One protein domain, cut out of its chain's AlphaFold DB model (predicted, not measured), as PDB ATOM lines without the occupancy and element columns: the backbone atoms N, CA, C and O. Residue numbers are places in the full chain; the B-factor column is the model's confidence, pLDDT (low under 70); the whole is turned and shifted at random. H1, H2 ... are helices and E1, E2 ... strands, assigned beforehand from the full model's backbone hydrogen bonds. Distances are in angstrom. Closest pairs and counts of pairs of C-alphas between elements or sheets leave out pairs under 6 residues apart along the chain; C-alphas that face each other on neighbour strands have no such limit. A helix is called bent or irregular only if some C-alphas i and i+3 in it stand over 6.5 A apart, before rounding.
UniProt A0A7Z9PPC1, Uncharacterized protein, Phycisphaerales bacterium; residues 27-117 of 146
ATOM      1  N   ARG A  27       1.540   0.018   8.094       87.31
ATOM      2  CA  ARG A  27       0.079  -0.127   8.145       87.31
ATOM      3  C   ARG A  27      -0.538   0.435   6.870       87.31
ATOM      4  O   ARG A  27      -0.002   1.389   6.313       87.31
ATOM      5  N   GLY A  28      -1.675  -0.118   6.469       83.81
ATOM      6  CA  GLY A  28      -2.364   0.252   5.239       83.81
ATOM      7  C   GLY A  28      -3.740  -0.402   5.142       83.81
ATOM      8  O   GLY A  28      -4.044  -1.367   5.843       83.81
ATOM      9  N   THR A  29      -4.576   0.116   4.248       87.50
ATOM     10  CA  THR A  29      -5.951  -0.369   4.074       87.50
ATOM     11  C   THR A  29      -5.984  -1.855   3.711       87.50
ATOM     12  O   THR A  29      -6.792  -2.608   4.249       87.50
ATOM     13  N   SER A  30      -5.084  -2.303   2.833       89.81
ATOM     14  CA  SER A  30      -5.074  -3.688   2.353       89.81
ATOM     15  C   SER A  30      -4.706  -4.677   3.461       89.81
ATOM     16  O   SER A  30      -5.346  -5.724   3.583       89.81
ATOM     17  N   ILE A  31      -3.754  -4.327   4.335       92.31
ATOM     18  CA  ILE A  31      -3.382  -5.168   5.484       92.31
ATOM     19  C   ILE A  31      -4.452  -5.169   6.585       92.31
ATOM     20  O   ILE A  31      -4.679  -6.203   7.223       92.31
ATOM     21  N   ASP A  32      -5.175  -4.061   6.757       91.94
ATOM     22  CA  ASP A  32      -6.314  -3.984   7.675       91.94
ATOM     23  C   ASP A  32      -7.463  -4.889   7.188       91.94
ATOM     24  O   ASP A  32      -8.007  -5.677   7.960       91.94
ATOM     25  N   LEU A  33      -7.754  -4.899   5.880       92.62
ATOM     26  CA  LEU A  33      -8.763  -5.786   5.283       92.62
ATOM     27  C   LEU A  33      -8.397  -7.277   5.380       92.62
ATOM     28  O   LEU A  33      -9.289  -8.127   5.516       92.62
ATOM     29  N   VAL A  34      -7.105  -7.615   5.280       93.88
ATOM     30  CA  VAL A  34      -6.609  -8.978   5.549       93.88
ATOM     31  C   VAL A  34      -6.872  -9.338   7.006       93.88
ATOM     32  O   VAL A  34      -7.461 -10.384   7.278       93.88
ATOM     33  N   SER A  35      -6.489  -8.452   7.926       93.44
ATOM     34  CA  SER A  35      -6.657  -8.651   9.365       93.44
ATOM     35  C   SER A  35      -8.126  -8.858   9.738       93.44
ATOM     36  O   SER A  35      -8.441  -9.814  10.437       93.44
ATOM     37  N   ASP A  36      -9.039  -8.045   9.207       93.56
ATOM     38  CA  ASP A  36     -10.483  -8.185   9.431       93.56
ATOM     39  C   ASP A  36     -11.017  -9.549   8.981       93.56
ATOM     40  O   ASP A  36     -11.795 -10.187   9.694       93.56
ATOM     41  N   THR A  37     -10.576 -10.017   7.810       92.12
ATOM     42  CA  THR A  37     -10.996 -11.316   7.262       92.12
ATOM     43  C   THR A  37     -10.462 -12.468   8.116       92.12
ATOM     44  O   THR A  37     -11.200 -13.391   8.455       92.12
ATOM     45  N   LEU A  38      -9.191 -12.408   8.522       93.38
ATOM     46  CA  LEU A  38      -8.575 -13.432   9.368       93.38
ATOM     47  C   LEU A  38      -9.174 -13.449  10.783       93.38
ATOM     48  O   LEU A  38      -9.444 -14.526  11.317       93.38
ATOM     49  N   ASN A  39      -9.482 -12.281  11.351       93.31
ATOM     50  CA  ASN A  39     -10.109 -12.153  12.667       93.31
ATOM     51  C   ASN A  39     -11.482 -12.842  12.720       93.31
ATOM     52  O   ASN A  39     -11.784 -13.533  13.695       93.31
ATOM     53  N   GLN A  40     -12.288 -12.733  11.655       91.56
ATOM     54  CA  GLN A  40     -13.568 -13.452  11.538       91.56
ATOM     55  C   GLN A  40     -13.388 -14.979  11.590       91.56
ATOM     56  O   GLN A  40     -14.268 -15.696  12.063       91.56
ATOM     57  N   LEU A  41     -12.222 -15.473  11.170       89.25
ATOM     58  CA  LEU A  41     -11.854 -16.889  11.165       89.25
ATOM     59  C   LEU A  41     -11.070 -17.324  12.413       89.25
ATOM     60  O   LEU A  41     -10.632 -18.480  12.474       89.25
ATOM     61  N   SER A  42     -10.899 -16.430  13.398       93.75
ATOM     62  CA  SER A  42     -10.009 -16.622  14.555       93.75
ATOM     63  C   SER A  42      -8.578 -16.998  14.141       93.75
ATOM     64  O   SER A  42      -7.942 -17.852  14.764       93.75
ATOM     65  N   ALA A  43      -8.108 -16.395  13.051       94.75
ATOM     66  CA  ALA A  43      -6.761 -16.525  12.523       94.75
ATOM     67  C   ALA A  43      -6.043 -15.167  12.549       94.75
ATOM     68  O   ALA A  43      -6.678 -14.118  12.654       94.75
ATOM     69  N   SER A  44      -4.723 -15.180  12.418       95.12
ATOM     70  CA  SER A  44      -3.891 -13.980  12.322       95.12
ATOM     71  C   SER A  44      -2.832 -14.131  11.233       95.12
ATOM     72  O   SER A  44      -2.468 -15.240  10.832       95.12
ATOM     73  N   LEU A  45      -2.356 -12.993  10.730       95.12
ATOM     74  CA  LEU A  45      -1.230 -12.928   9.808       95.12
ATOM     75  C   LEU A  45       0.073 -12.849  10.602       95.12
ATOM     76  O   LEU A  45       0.204 -12.033  11.515       95.12
ATOM     77  N   VAL A  46       1.052 -13.653  10.208       93.62
ATOM     78  CA  VAL A  46       2.423 -13.605  10.709       93.62
ATOM     79  C   VAL A  46       3.293 -13.013   9.608       93.62
ATOM     80  O   VAL A  46       3.501 -13.616   8.551       93.62
ATOM     81  N   LEU A  47       3.766 -11.795   9.856       90.94
ATOM     82  CA  LEU A  47       4.648 -11.076   8.944       90.94
ATOM     83  C   LEU A  47       6.065 -11.665   9.020       90.94
ATOM     84  O   LEU A  47       6.522 -11.981  10.122       90.94
ATOM     85  N   PRO A  48       6.767 -11.823   7.886       88.12
ATOM     86  CA  PRO A  48       8.129 -12.330   7.905       88.12
ATOM     87  C   PRO A  48       9.075 -11.342   8.600       88.12
ATOM     88  O   PRO A  48       8.972 -10.129   8.427       88.12
ATOM     89  N   GLU A  49      10.005 -11.871   9.393       83.50
ATOM     90  CA  GLU A  49      11.024 -11.062  10.079       83.50
ATOM     91  C   GLU A  49      12.110 -10.564   9.119       83.50
ATOM     92  O   GLU A  49      12.708  -9.517   9.352       83.50
ATOM     93  N   ASP A  50      12.348 -11.306   8.034       82.69
ATOM     94  CA  ASP A  50      13.356 -11.000   7.025       82.69
ATOM     95  C   ASP A  50      12.699 -10.610   5.693       82.69
ATOM     96  O   ASP A  50      11.809 -11.298   5.188       82.69
ATOM     97  N   ILE A  51      13.168  -9.500   5.123       84.62
ATOM     98  CA  ILE A  51      12.746  -8.963   3.824       84.62
ATOM     99  C   ILE A  51      13.785  -9.188   2.719       84.62
ATOM    100  O   ILE A  51      13.566  -8.783   1.577       84.62
ATOM    101  N   SER A  52      14.905  -9.849   3.018       83.94
ATOM    102  CA  SER A  52      15.990 -10.087   2.060       83.94
ATOM    103  C   SER A  52      15.522 -10.805   0.790       83.94
ATOM    104  O   SER A  52      16.040 -10.551  -0.295       83.94
ATOM    105  N   SER A  53      14.490 -11.650   0.890       85.81
ATOM    106  CA  SER A  53      13.930 -12.376  -0.253       85.81
ATOM    107  C   SER A  53      13.125 -11.497  -1.215       85.81
ATOM    108  O   SER A  53      12.904 -11.898  -2.353       85.81
ATOM    109  N   ILE A  54      12.664 -10.323  -0.779       88.38
ATOM    110  CA  ILE A  54      11.803  -9.426  -1.572       88.38
ATOM    111  C   ILE A  54      12.502  -8.122  -1.973       88.38
ATOM    112  O   ILE A  54      11.901  -7.276  -2.639       88.38
ATOM    113  N   GLN A  55      13.754  -7.939  -1.556       88.44
ATOM    114  CA  GLN A  55      14.499  -6.700  -1.723       88.44
ATOM    115  C   GLN A  55      15.642  -6.879  -2.731       88.44
ATOM    116  O   GLN A  55      16.423  -7.828  -2.663       88.44
ATOM    117  N   ASN A  56      15.746  -5.958  -3.684       86.62
ATOM    118  CA  ASN A  56      16.896  -5.816  -4.570       86.62
ATOM    119  C   ASN A  56      18.109  -5.267  -3.800       86.62
ATOM    120  O   ASN A  56      17.984  -4.677  -2.730       86.62
ATOM    121  N   ALA A  57      19.302  -5.379  -4.386       81.94
ATOM    122  CA  ALA A  57      20.527  -4.838  -3.786       81.94
ATOM    123  C   ALA A  57      20.511  -3.304  -3.610       81.94
ATOM    124  O   ALA A  57      21.225  -2.775  -2.764       81.94
ATOM    125  N   ASP A  58      19.700  -2.592  -4.396       77.56
ATOM    126  CA  ASP A  58      19.476  -1.145  -4.281       77.56
ATOM    127  C   ASP A  58      18.396  -0.783  -3.243       77.56
ATOM    128  O   ASP A  58      18.018   0.378  -3.113       77.56
ATOM    129  N   GLY A  59      17.887  -1.776  -2.512       79.31
ATOM    130  CA  GLY A  59      16.875  -1.623  -1.480       79.31
ATOM    131  C   GLY A  59      15.437  -1.539  -1.998       79.31
ATOM    132  O   GLY A  59      14.521  -1.456  -1.182       79.31
ATOM    133  N   THR A  60      15.218  -1.581  -3.316       86.50
ATOM    134  CA  THR A  60      13.878  -1.554  -3.924       86.50
ATOM    135  C   THR A  60      13.197  -2.921  -3.887       86.50
ATOM    136  O   THR A  60      13.834  -3.948  -3.664       86.50
ATOM    137  N   TRP A  61      11.885  -2.958  -4.111       89.38
ATOM    138  CA  TRP A  61      11.145  -4.214  -4.232       89.38
ATOM    139  C   TRP A  61      11.530  -4.983  -5.509       89.38
ATOM    140  O   TRP A  61      11.567  -4.410  -6.598       89.38
ATOM    141  N   ASN A  62      11.773  -6.291  -5.393       90.94
ATOM    142  CA  ASN A  62      12.193  -7.154  -6.507       90.94
ATOM    143  C   ASN A  62      11.031  -7.785  -7.308       90.94
ATOM    144  O   ASN A  62      11.270  -8.599  -8.201       90.94
ATOM    145  N   GLY A  63       9.781  -7.442  -6.984       89.19
ATOM    146  CA  GLY A  63       8.587  -7.998  -7.627       89.19
ATOM    147  C   GLY A  63       8.081  -9.313  -7.021       89.19
ATOM    148  O   GLY A  63       7.081  -9.849  -7.499       89.19
ATOM    149  N   GLN A  64       8.733  -9.851  -5.985       90.19
ATOM    150  CA  GLN A  64       8.285 -11.062  -5.295       90.19
ATOM    151  C   GLN A  64       7.380 -10.749  -4.103       90.19
ATOM    152  O   GLN A  64       7.597  -9.792  -3.360       90.19
ATOM    153  N   THR A  65       6.382 -11.602  -3.889       87.50
ATOM    154  CA  THR A  65       5.536 -11.546  -2.695       87.50
ATOM    155  C   THR A  65       6.254 -12.199  -1.511       87.50
ATOM    156  O   THR A  65       6.807 -13.290  -1.675       87.50
ATOM    157  N   PRO A  66       6.235 -11.586  -0.316       89.75
ATOM    158  CA  PRO A  66       6.760 -12.204   0.892       89.75
ATOM    159  C   PRO A  66       6.087 -13.545   1.187       89.75
ATOM    160  O   PRO A  66       4.903 -13.742   0.908       89.75
ATOM    161  N   ALA A  67       6.833 -14.450   1.818       90.19
ATOM    162  CA  ALA A  67       6.291 -15.700   2.337       90.19
ATOM    163  C   ALA A  67       5.469 -15.433   3.610       90.19
ATOM    164  O   ALA A  67       5.936 -15.643   4.731       90.19
ATOM    165  N   TYR A  68       4.252 -14.920   3.430       93.31
ATOM    166  CA  TYR A  68       3.307 -14.687   4.514       93.31
ATOM    167  C   TYR A  68       2.886 -16.004   5.159       93.31
ATOM    168  O   TYR A  68       2.528 -16.959   4.469       93.31
ATOM    169  N   LYS A  69       2.887 -16.028   6.490       95.50
ATOM    170  CA  LYS A  69       2.399 -17.163   7.269       95.50
ATOM    171  C   LYS A  69       1.130 -16.781   8.003       95.50
ATOM    172  O   LYS A  69       0.857 -15.606   8.235       95.50
ATOM    173  N   PHE A  70       0.361 -17.782   8.393       96.69
ATOM    174  CA  PHE A  70      -0.915 -17.586   9.063       96.69
ATOM    175  C   PHE A  70      -0.979 -18.440  10.313       96.69
ATOM    176  O   PHE A  70      -0.543 -19.586  10.296       96.69
ATOM    177  N   GLU A  71      -1.539 -17.919  11.393       96.31
ATOM    178  CA  GLU A  71      -1.708 -18.664  12.635       96.31
ATOM    179  C   GLU A  71      -3.192 -18.850  12.946       96.31
ATOM    180  O   GLU A  71      -3.983 -17.916  12.844       96.31
ATOM    181  N   LYS A  72      -3.586 -20.066  13.339       95.44
ATOM    182  CA  LYS A  72      -4.928 -20.361  13.856       95.44
ATOM    183  C   LYS A  72      -4.844 -21.418  14.947       95.44
ATOM    184  O   LYS A  72      -4.340 -22.517  14.714       95.44
ATOM    185  N   GLY A  73      -5.359 -21.095  16.135       92.12
ATOM    186  CA  GLY A  73      -5.377 -22.017  17.277       92.12
ATOM    187  C   GLY A  73      -3.984 -22.496  17.712       92.12
ATOM    188  O   GLY A  73      -3.841 -23.655  18.089       92.12
ATOM    189  N   GLY A  74      -2.961 -21.641  17.601       92.31
ATOM    190  CA  GLY A  74      -1.574 -21.960  17.966       92.31
ATOM    191  C   GLY A  74      -0.795 -22.780  16.931       92.31
ATOM    192  O   GLY A  74       0.332 -23.191  17.201       92.31
ATOM    193  N   LYS A  75      -1.375 -23.050  15.754       95.44
ATOM    194  CA  LYS A  75      -0.681 -23.688  14.629       95.44
ATOM    195  C   LYS A  75      -0.413 -22.670  13.527       95.44
ATOM    196  O   LYS A  75      -1.318 -21.927  13.153       95.44
ATOM    197  N   VAL A  76       0.807 -22.698  12.991       96.25
ATOM    198  CA  VAL A  76       1.241 -21.872  11.860       96.25
ATOM    199  C   VAL A  76       1.078 -22.645  10.547       96.25
ATOM    200  O   VAL A  76       1.378 -23.838  10.480       96.25
ATOM    201  N   TYR A  77       0.598 -21.952   9.522       96.06
ATOM    202  CA  TYR A  77       0.341 -22.429   8.170       96.06
ATOM    203  C   TYR A  77       1.125 -21.562   7.182       96.06
ATOM    204  O   TYR A  77       1.149 -20.338   7.315       96.06
ATOM    205  N   ASP A  78       1.745 -22.190   6.183       94.69
ATOM    206  CA  ASP A  78       2.524 -21.487   5.153       94.69
ATOM    207  C   ASP A  78       1.644 -20.973   3.996       94.69
ATOM    208  O   ASP A  78       2.111 -20.239   3.129       94.69
ATOM    209  N   SER A  79       0.361 -21.345   3.972       93.62
ATOM    210  CA  SER A  79      -0.608 -20.922   2.962       93.62
ATOM    211  C   SER A  79      -1.968 -20.655   3.592       93.62
ATOM    212  O   SER A  79      -2.423 -21.377   4.481       93.62
ATOM    213  N   ILE A  80      -2.652 -19.638   3.071       94.38
ATOM    214  CA  ILE A  80      -4.012 -19.284   3.476       94.38
ATOM    215  C   ILE A  80      -4.995 -20.429   3.206       94.38
ATOM    216  O   ILE A  80      -5.899 -20.659   3.999       94.38
ATOM    217  N   ASN A  81      -4.770 -21.201   2.136       94.38
ATOM    218  CA  ASN A  81      -5.618 -22.334   1.753       94.38
ATOM    219  C   ASN A  81      -5.515 -23.520   2.724       94.38
ATOM    220  O   ASN A  81      -6.400 -24.372   2.737       94.38
ATOM    221  N   ASP A  82      -4.458 -23.574   3.536       94.31
ATOM    222  CA  ASP A  82      -4.237 -24.666   4.485       94.31
ATOM    223  C   ASP A  82      -4.964 -24.429   5.818       94.31
ATOM    224  O   ASP A  82      -5.023 -25.328   6.662       94.31
ATOM    225  N   ILE A  83      -5.522 -23.230   6.025       93.94
ATOM    226  CA  ILE A  83      -6.234 -22.881   7.252       93.94
ATOM    227  C   ILE A  83      -7.579 -23.622   7.296       93.94
ATOM    228  O   ILE A  83      -8.445 -23.403   6.446       93.94
ATOM    229  N   PRO A  84      -7.841 -24.443   8.330       91.94
ATOM    230  CA  PRO A  84      -9.112 -25.138   8.456       91.94
ATOM    231  C   PRO A  84     -10.294 -24.168   8.553       91.94
ATOM    232  O   PRO A  84     -10.302 -23.258   9.390       91.94
ATOM    233  N   GLY A  85     -11.323 -24.411   7.742       90.19
ATOM    234  CA  GLY A  85     -12.562 -23.632   7.744       90.19
ATOM    235  C   GLY A  85     -12.523 -22.359   6.902       90.19
ATOM    236  O   GLY A  85     -13.476 -21.594   6.976       90.19
ATOM    237  N   ILE A  86     -11.465 -22.134   6.117       92.88
ATOM    238  CA  ILE A  86     -11.452 -21.054   5.132       92.88
ATOM    239  C   ILE A  86     -12.195 -21.462   3.858       92.88
ATOM    240  O   ILE A  86     -12.042 -22.576   3.348       92.88
ATOM    241  N   SER A  87     -13.010 -20.558   3.333       94.81
ATOM    242  CA  SER A  87     -13.629 -20.716   2.021       94.81
ATOM    243  C   SER A  87     -12.684 -20.265   0.904       94.81
ATOM    244  O   SER A  87     -11.815 -19.414   1.093       94.81
ATOM    245  N   ALA A  88     -12.900 -20.778  -0.310       93.31
ATOM    246  CA  ALA A  88     -12.136 -20.344  -1.481       93.31
ATOM    247  C   ALA A  88     -12.266 -18.829  -1.738       93.31
ATOM    248  O   ALA A  88     -11.304 -18.187  -2.150       93.31
ATOM    249  N   ALA A  89     -13.437 -18.242  -1.465       93.44
ATOM    250  CA  ALA A  89     -13.668 -16.810  -1.640       93.44
ATOM    251  C   ALA A  89     -12.840 -15.965  -0.655       93.44
ATOM    252  O   ALA A  89     -12.246 -14.963  -1.055       93.44
ATOM    253  N   GLU A  90     -12.757 -16.381   0.611       94.19
ATOM    254  CA  GLU A  90     -11.920 -15.719   1.623       94.19
ATOM    255  C   GLU A  90     -10.435 -15.865   1.296       94.19
ATOM    256  O   GLU A  90      -9.697 -14.884   1.363       94.19
ATOM    257  N   ALA A  91     -10.005 -17.058   0.880       94.88
ATOM    258  CA  ALA A  91      -8.621 -17.312   0.501       94.88
ATOM    259  C   ALA A  91      -8.179 -16.449  -0.692       94.88
ATOM    260  O   ALA A  91      -7.098 -15.855  -0.657       94.88
ATOM    261  N   ILE A  92      -9.029 -16.324  -1.720       94.75
ATOM    262  CA  ILE A  92      -8.788 -15.433  -2.863       94.75
ATOM    263  C   ILE A  92      -8.703 -13.981  -2.390       94.75
ATOM    264  O   ILE A  92      -7.735 -13.300  -2.709       94.75
ATOM    265  N   ARG A  93      -9.668 -13.518  -1.586       93.62
ATOM    266  CA  ARG A  93      -9.697 -12.137  -1.081       93.62
ATOM    267  C   ARG A  93      -8.445 -11.785  -0.273       93.62
ATOM    268  O   ARG A  93      -7.857 -10.733  -0.502       93.62
ATOM    269  N   VAL A  94      -8.023 -12.659   0.641       94.88
ATOM    270  CA  VAL A  94      -6.798 -12.465   1.434       94.88
ATOM    271  C   VAL A  94      -5.569 -12.436   0.528       94.88
ATOM    272  O   VAL A  94      -4.735 -11.549   0.676       94.88
ATOM    273  N   SER A  95      -5.473 -13.357  -0.434       94.31
ATOM    274  CA  SER A  95      -4.339 -13.412  -1.366       94.31
ATOM    275  C   SER A  95      -4.234 -12.149  -2.223       94.31
ATOM    276  O   SER A  95      -3.141 -11.609  -2.374       94.31
ATOM    277  N   THR A  96      -5.362 -11.643  -2.738       93.81
ATOM    278  CA  THR A  96      -5.415 -10.388  -3.502       93.81
ATOM    279  C   THR A  96      -4.979  -9.204  -2.646       93.81
ATOM    280  O   THR A  96      -4.075  -8.473  -3.038       93.81
ATOM    281  N   ASN A  97      -5.541  -9.057  -1.444       94.44
ATOM    282  CA  ASN A  97      -5.198  -7.940  -0.564       94.44
ATOM    283  C   ASN A  97      -3.731  -7.991  -0.095       94.44
ATOM    284  O   ASN A  97      -3.106  -6.947   0.064       94.44
ATOM    285  N   LEU A  98      -3.155  -9.182   0.115       94.56
ATOM    286  CA  LEU A  98      -1.728  -9.334   0.433       94.56
ATOM    287  C   LEU A  98      -0.829  -8.977  -0.753       94.56
ATOM    288  O   LEU A  98       0.245  -8.402  -0.557       94.56
ATOM    289  N   ALA A  99      -1.248  -9.307  -1.977       92.69
ATOM    290  CA  ALA A  99      -0.535  -8.906  -3.182       92.69
ATOM    291  C   ALA A  99      -0.543  -7.378  -3.333       92.69
ATOM    292  O   ALA A  99       0.526  -6.794  -3.483       92.69
ATOM    293  N   GLU A 100      -1.710  -6.742  -3.186       93.94
ATOM    294  CA  GLU A 100      -1.863  -5.281  -3.222       93.94
ATOM    295  C   GLU A 100      -1.040  -4.595  -2.126       93.94
ATOM    296  O   GLU A 100      -0.242  -3.706  -2.419       93.94
ATOM    297  N   TYR A 101      -1.142  -5.071  -0.880       94.19
ATOM    298  CA  TYR A 101      -0.337  -4.583   0.244       94.19
ATOM    299  C   TYR A 101       1.166  -4.638  -0.061       94.19
ATOM    300  O   TYR A 101       1.909  -3.698   0.221       94.19
ATOM    301  N   THR A 102       1.624  -5.731  -0.675       92.38
ATOM    302  CA  THR A 102       3.034  -5.880  -1.043       92.38
ATOM    303  C   THR A 102       3.430  -4.893  -2.141       92.38
ATOM    304  O   THR A 102       4.447  -4.206  -2.028       92.38
ATOM    305  N   SER A 103       2.643  -4.828  -3.215       92.31
ATOM    306  CA  SER A 103       2.973  -4.016  -4.383       92.31
ATOM    307  C   SER A 103       2.861  -2.519  -4.126       92.31
ATOM    308  O   SER A 103       3.554  -1.754  -4.791       92.31
ATOM    309  N   GLU A 104       2.022  -2.099  -3.180       90.81
ATOM    310  CA  GLU A 104       1.775  -0.688  -2.882       90.81
ATOM    311  C   GLU A 104       2.464  -0.254  -1.587       90.81
ATOM    312  O   GLU A 104       3.403   0.540  -1.620       90.81
ATOM    313  N   ASP A 105       2.038  -0.770  -0.436       90.81
ATOM    314  CA  ASP A 105       2.502  -0.266   0.858       90.81
ATOM    315  C   ASP A 105       3.950  -0.689   1.148       90.81
ATOM    316  O   ASP A 105       4.802   0.141   1.481       90.81
ATOM    317  N   VAL A 106       4.254  -1.983   0.996       89.75
ATOM    318  CA  VAL A 106       5.582  -2.543   1.303       89.75
ATOM    319  C   VAL A 106       6.627  -2.026   0.319       89.75
ATOM    320  O   VAL A 106       7.703  -1.609   0.744       89.75
ATOM    321  N   SER A 107       6.319  -1.994  -0.980       90.12
ATOM    322  CA  SER A 107       7.250  -1.498  -2.000       90.12
ATOM    323  C   SER A 107       7.638  -0.028  -1.768       90.12
ATOM    324  O   SER A 107       8.820   0.322  -1.852       90.12
ATOM    325  N   ASN A 108       6.677   0.815  -1.379       86.62
ATOM    326  CA  ASN A 108       6.917   2.213  -1.026       86.62
ATOM    327  C   ASN A 108       7.734   2.348   0.267       86.62
ATOM    328  O   ASN A 108       8.623   3.198   0.352       86.62
ATOM    329  N   ALA A 109       7.477   1.500   1.267       85.38
ATOM    330  CA  ALA A 109       8.263   1.477   2.498       85.38
ATOM    331  C   ALA A 109       9.721   1.045   2.247       85.38
ATOM    332  O   ALA A 109      10.639   1.632   2.824       85.38
ATOM    333  N   LEU A 110       9.948   0.080   1.349       85.12
ATOM    334  CA  LEU A 110      11.286  -0.349   0.925       85.12
ATOM    335  C   LEU A 110      12.047   0.795   0.236       85.12
ATOM    336  O   LEU A 110      13.198   1.063   0.576       85.12
ATOM    337  N   LEU A 111      11.382   1.538  -0.657       79.31
ATOM    338  CA  LEU A 111      11.940   2.740  -1.293       79.31
ATOM    339  C   LEU A 111      12.288   3.847  -0.287       79.31
ATOM    340  O   LEU A 111      13.289   4.542  -0.443       79.31
ATOM    341  N   ALA A 112      11.483   4.023   0.761       71.69
ATOM    342  CA  ALA A 112      11.791   4.981   1.820       71.69
ATOM    343  C   ALA A 112      13.010   4.548   2.658       71.69
ATOM    344  O   ALA A 112      13.737   5.403   3.171       71.69
ATOM    345  N   GLN A 113      13.253   3.238   2.782       68.00
ATOM    346  CA  GLN A 113      14.397   2.679   3.506       68.00
ATOM    347  C   GLN A 113      15.689   2.682   2.674       68.00
ATOM    348  O   GLN A 113      16.771   2.879   3.233       68.00
ATOM    349  N   SER A 114      15.607   2.528   1.348       62.81
ATOM    350  CA  SER A 114      16.776   2.564   0.454       62.81
ATOM    351  C   SER A 114      17.469   3.931   0.379       62.81
ATOM    352  O   SER A 114      18.592   4.026  -0.117       62.81
ATOM    353  N   GLY A 115      16.868   4.974   0.968       53.56
ATOM    354  CA  GLY A 115      17.466   6.298   1.185       53.56
ATOM    355  C   GLY A 115      18.744   6.324   2.044       53.56
ATOM    356  O   GLY A 115      19.342   7.389   2.199       53.56
ATOM    357  N   GLY A 116      19.203   5.170   2.541       47.81
ATOM    358  CA  GLY A 116      20.587   4.939   2.944       47.81
ATOM    359  C   GLY A 116      20.816   4.931   4.451       47.81
ATOM    360  O   GLY A 116      20.115   5.591   5.218       47.81
ATOM    361  N   SER A 117      21.841   4.182   4.868       48.12
ATOM    362  CA  SER A 117      22.403   4.216   6.218       48.12
ATOM    363  C   SER A 117      22.608   5.664   6.660       48.12
ATOM    364  O   SER A 117      23.502   6.365   6.182       48.12
TER     365      SER A 117
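This is residues 27 to 117 of the 146 residues of an uncharacterized protein of Phycisphaerales bacterium (UniProt A0A7Z9PPC1). A small meander sheet, E1 E2 E3, sits at one end of an elongated domain whose length is made largely by one long helix, H2; the shorter helix H1 lies beside the E1 edge of the sheet and side by side with residues 90 to 101 of H2. From the sheet a long loop, residues 47 to 68, swings out toward the last turns of H2 and folds back to E2. The printed part has 91 residues with two named helices and three named strands, in the order H1 E1 E2 E3 H2; the sheet is antiparallel throughout, and the class is mixed, helices and strands. It is compact, with a radius of gyration of the C-alphas of 13.9 A, and spans 43 by 23 by 18 A.

Begin with the sheet: E1 is residues 43 to 46, 9.8 A from first to last C-alpha, and its C-alpha 43 is at (-6.761, -16.525, 12.523). E2 is residues 69 to 72, 10.4 A long, and E3 is residues 75 to 77, 6.7 A long. H1, residues 29 to 40, begins at C-alpha 29, at (-5.951, -0.369, 4.074), and covers 16.9 A. H2, residues 88 to 113, runs 35.5 A to C-alpha 113 at (14.397, 2.679, 3.506), with a kink of 26 degrees near residue 102. H2 is neither bent nor irregular, but only just: C-alphas 103 and 106 are 6.4 A apart.

The sheet is a meander, each strand the antiparallel neighbour of the one before, with E1 and E3 as edge strands. Across the hairpin E1 and E2, at 151 degrees, look for N 44 and O 71, 2.9 A apart and within hydrogen-bond range. Across the hairpin E2 and E3, at 145 degrees, find N 77 and O 70 at 2.7 A, also within range. H1 is on the sheet but over none of its strands; its height over the sheet is 4.1 A, only just above the sheet's level. The closest C-alphas of H1 and E1 are those of Leu 38 and Ser 44, 5.6 A apart. H2 touches H1 with residues 90 to 101 alone, the closest C-alphas being those of Ser 30 and Asn 97, 5.2 A apart. These two helices run opposite ways at a steep tilt of 37 degrees, only just past shallow. H2 is not on the sheet and is apart from E1 and E2. In H1 each O i to N i+4 pair is within hydrogen-bond range; in H2, 20 of 22 are.

The two C-alphas farthest apart, those of Gly 85 and Ser 117, stand 44.7 A from each other. The printed part has no cut. The link from E1 to E2, 22 residues, is long; H1 to E1 and E2 to E3 are tight, and E3 to H2 is short. The mean pLDDT of the printed part is 88.9; look to residues 113 to 117, of which 113 belongs to H2, for the values under 70.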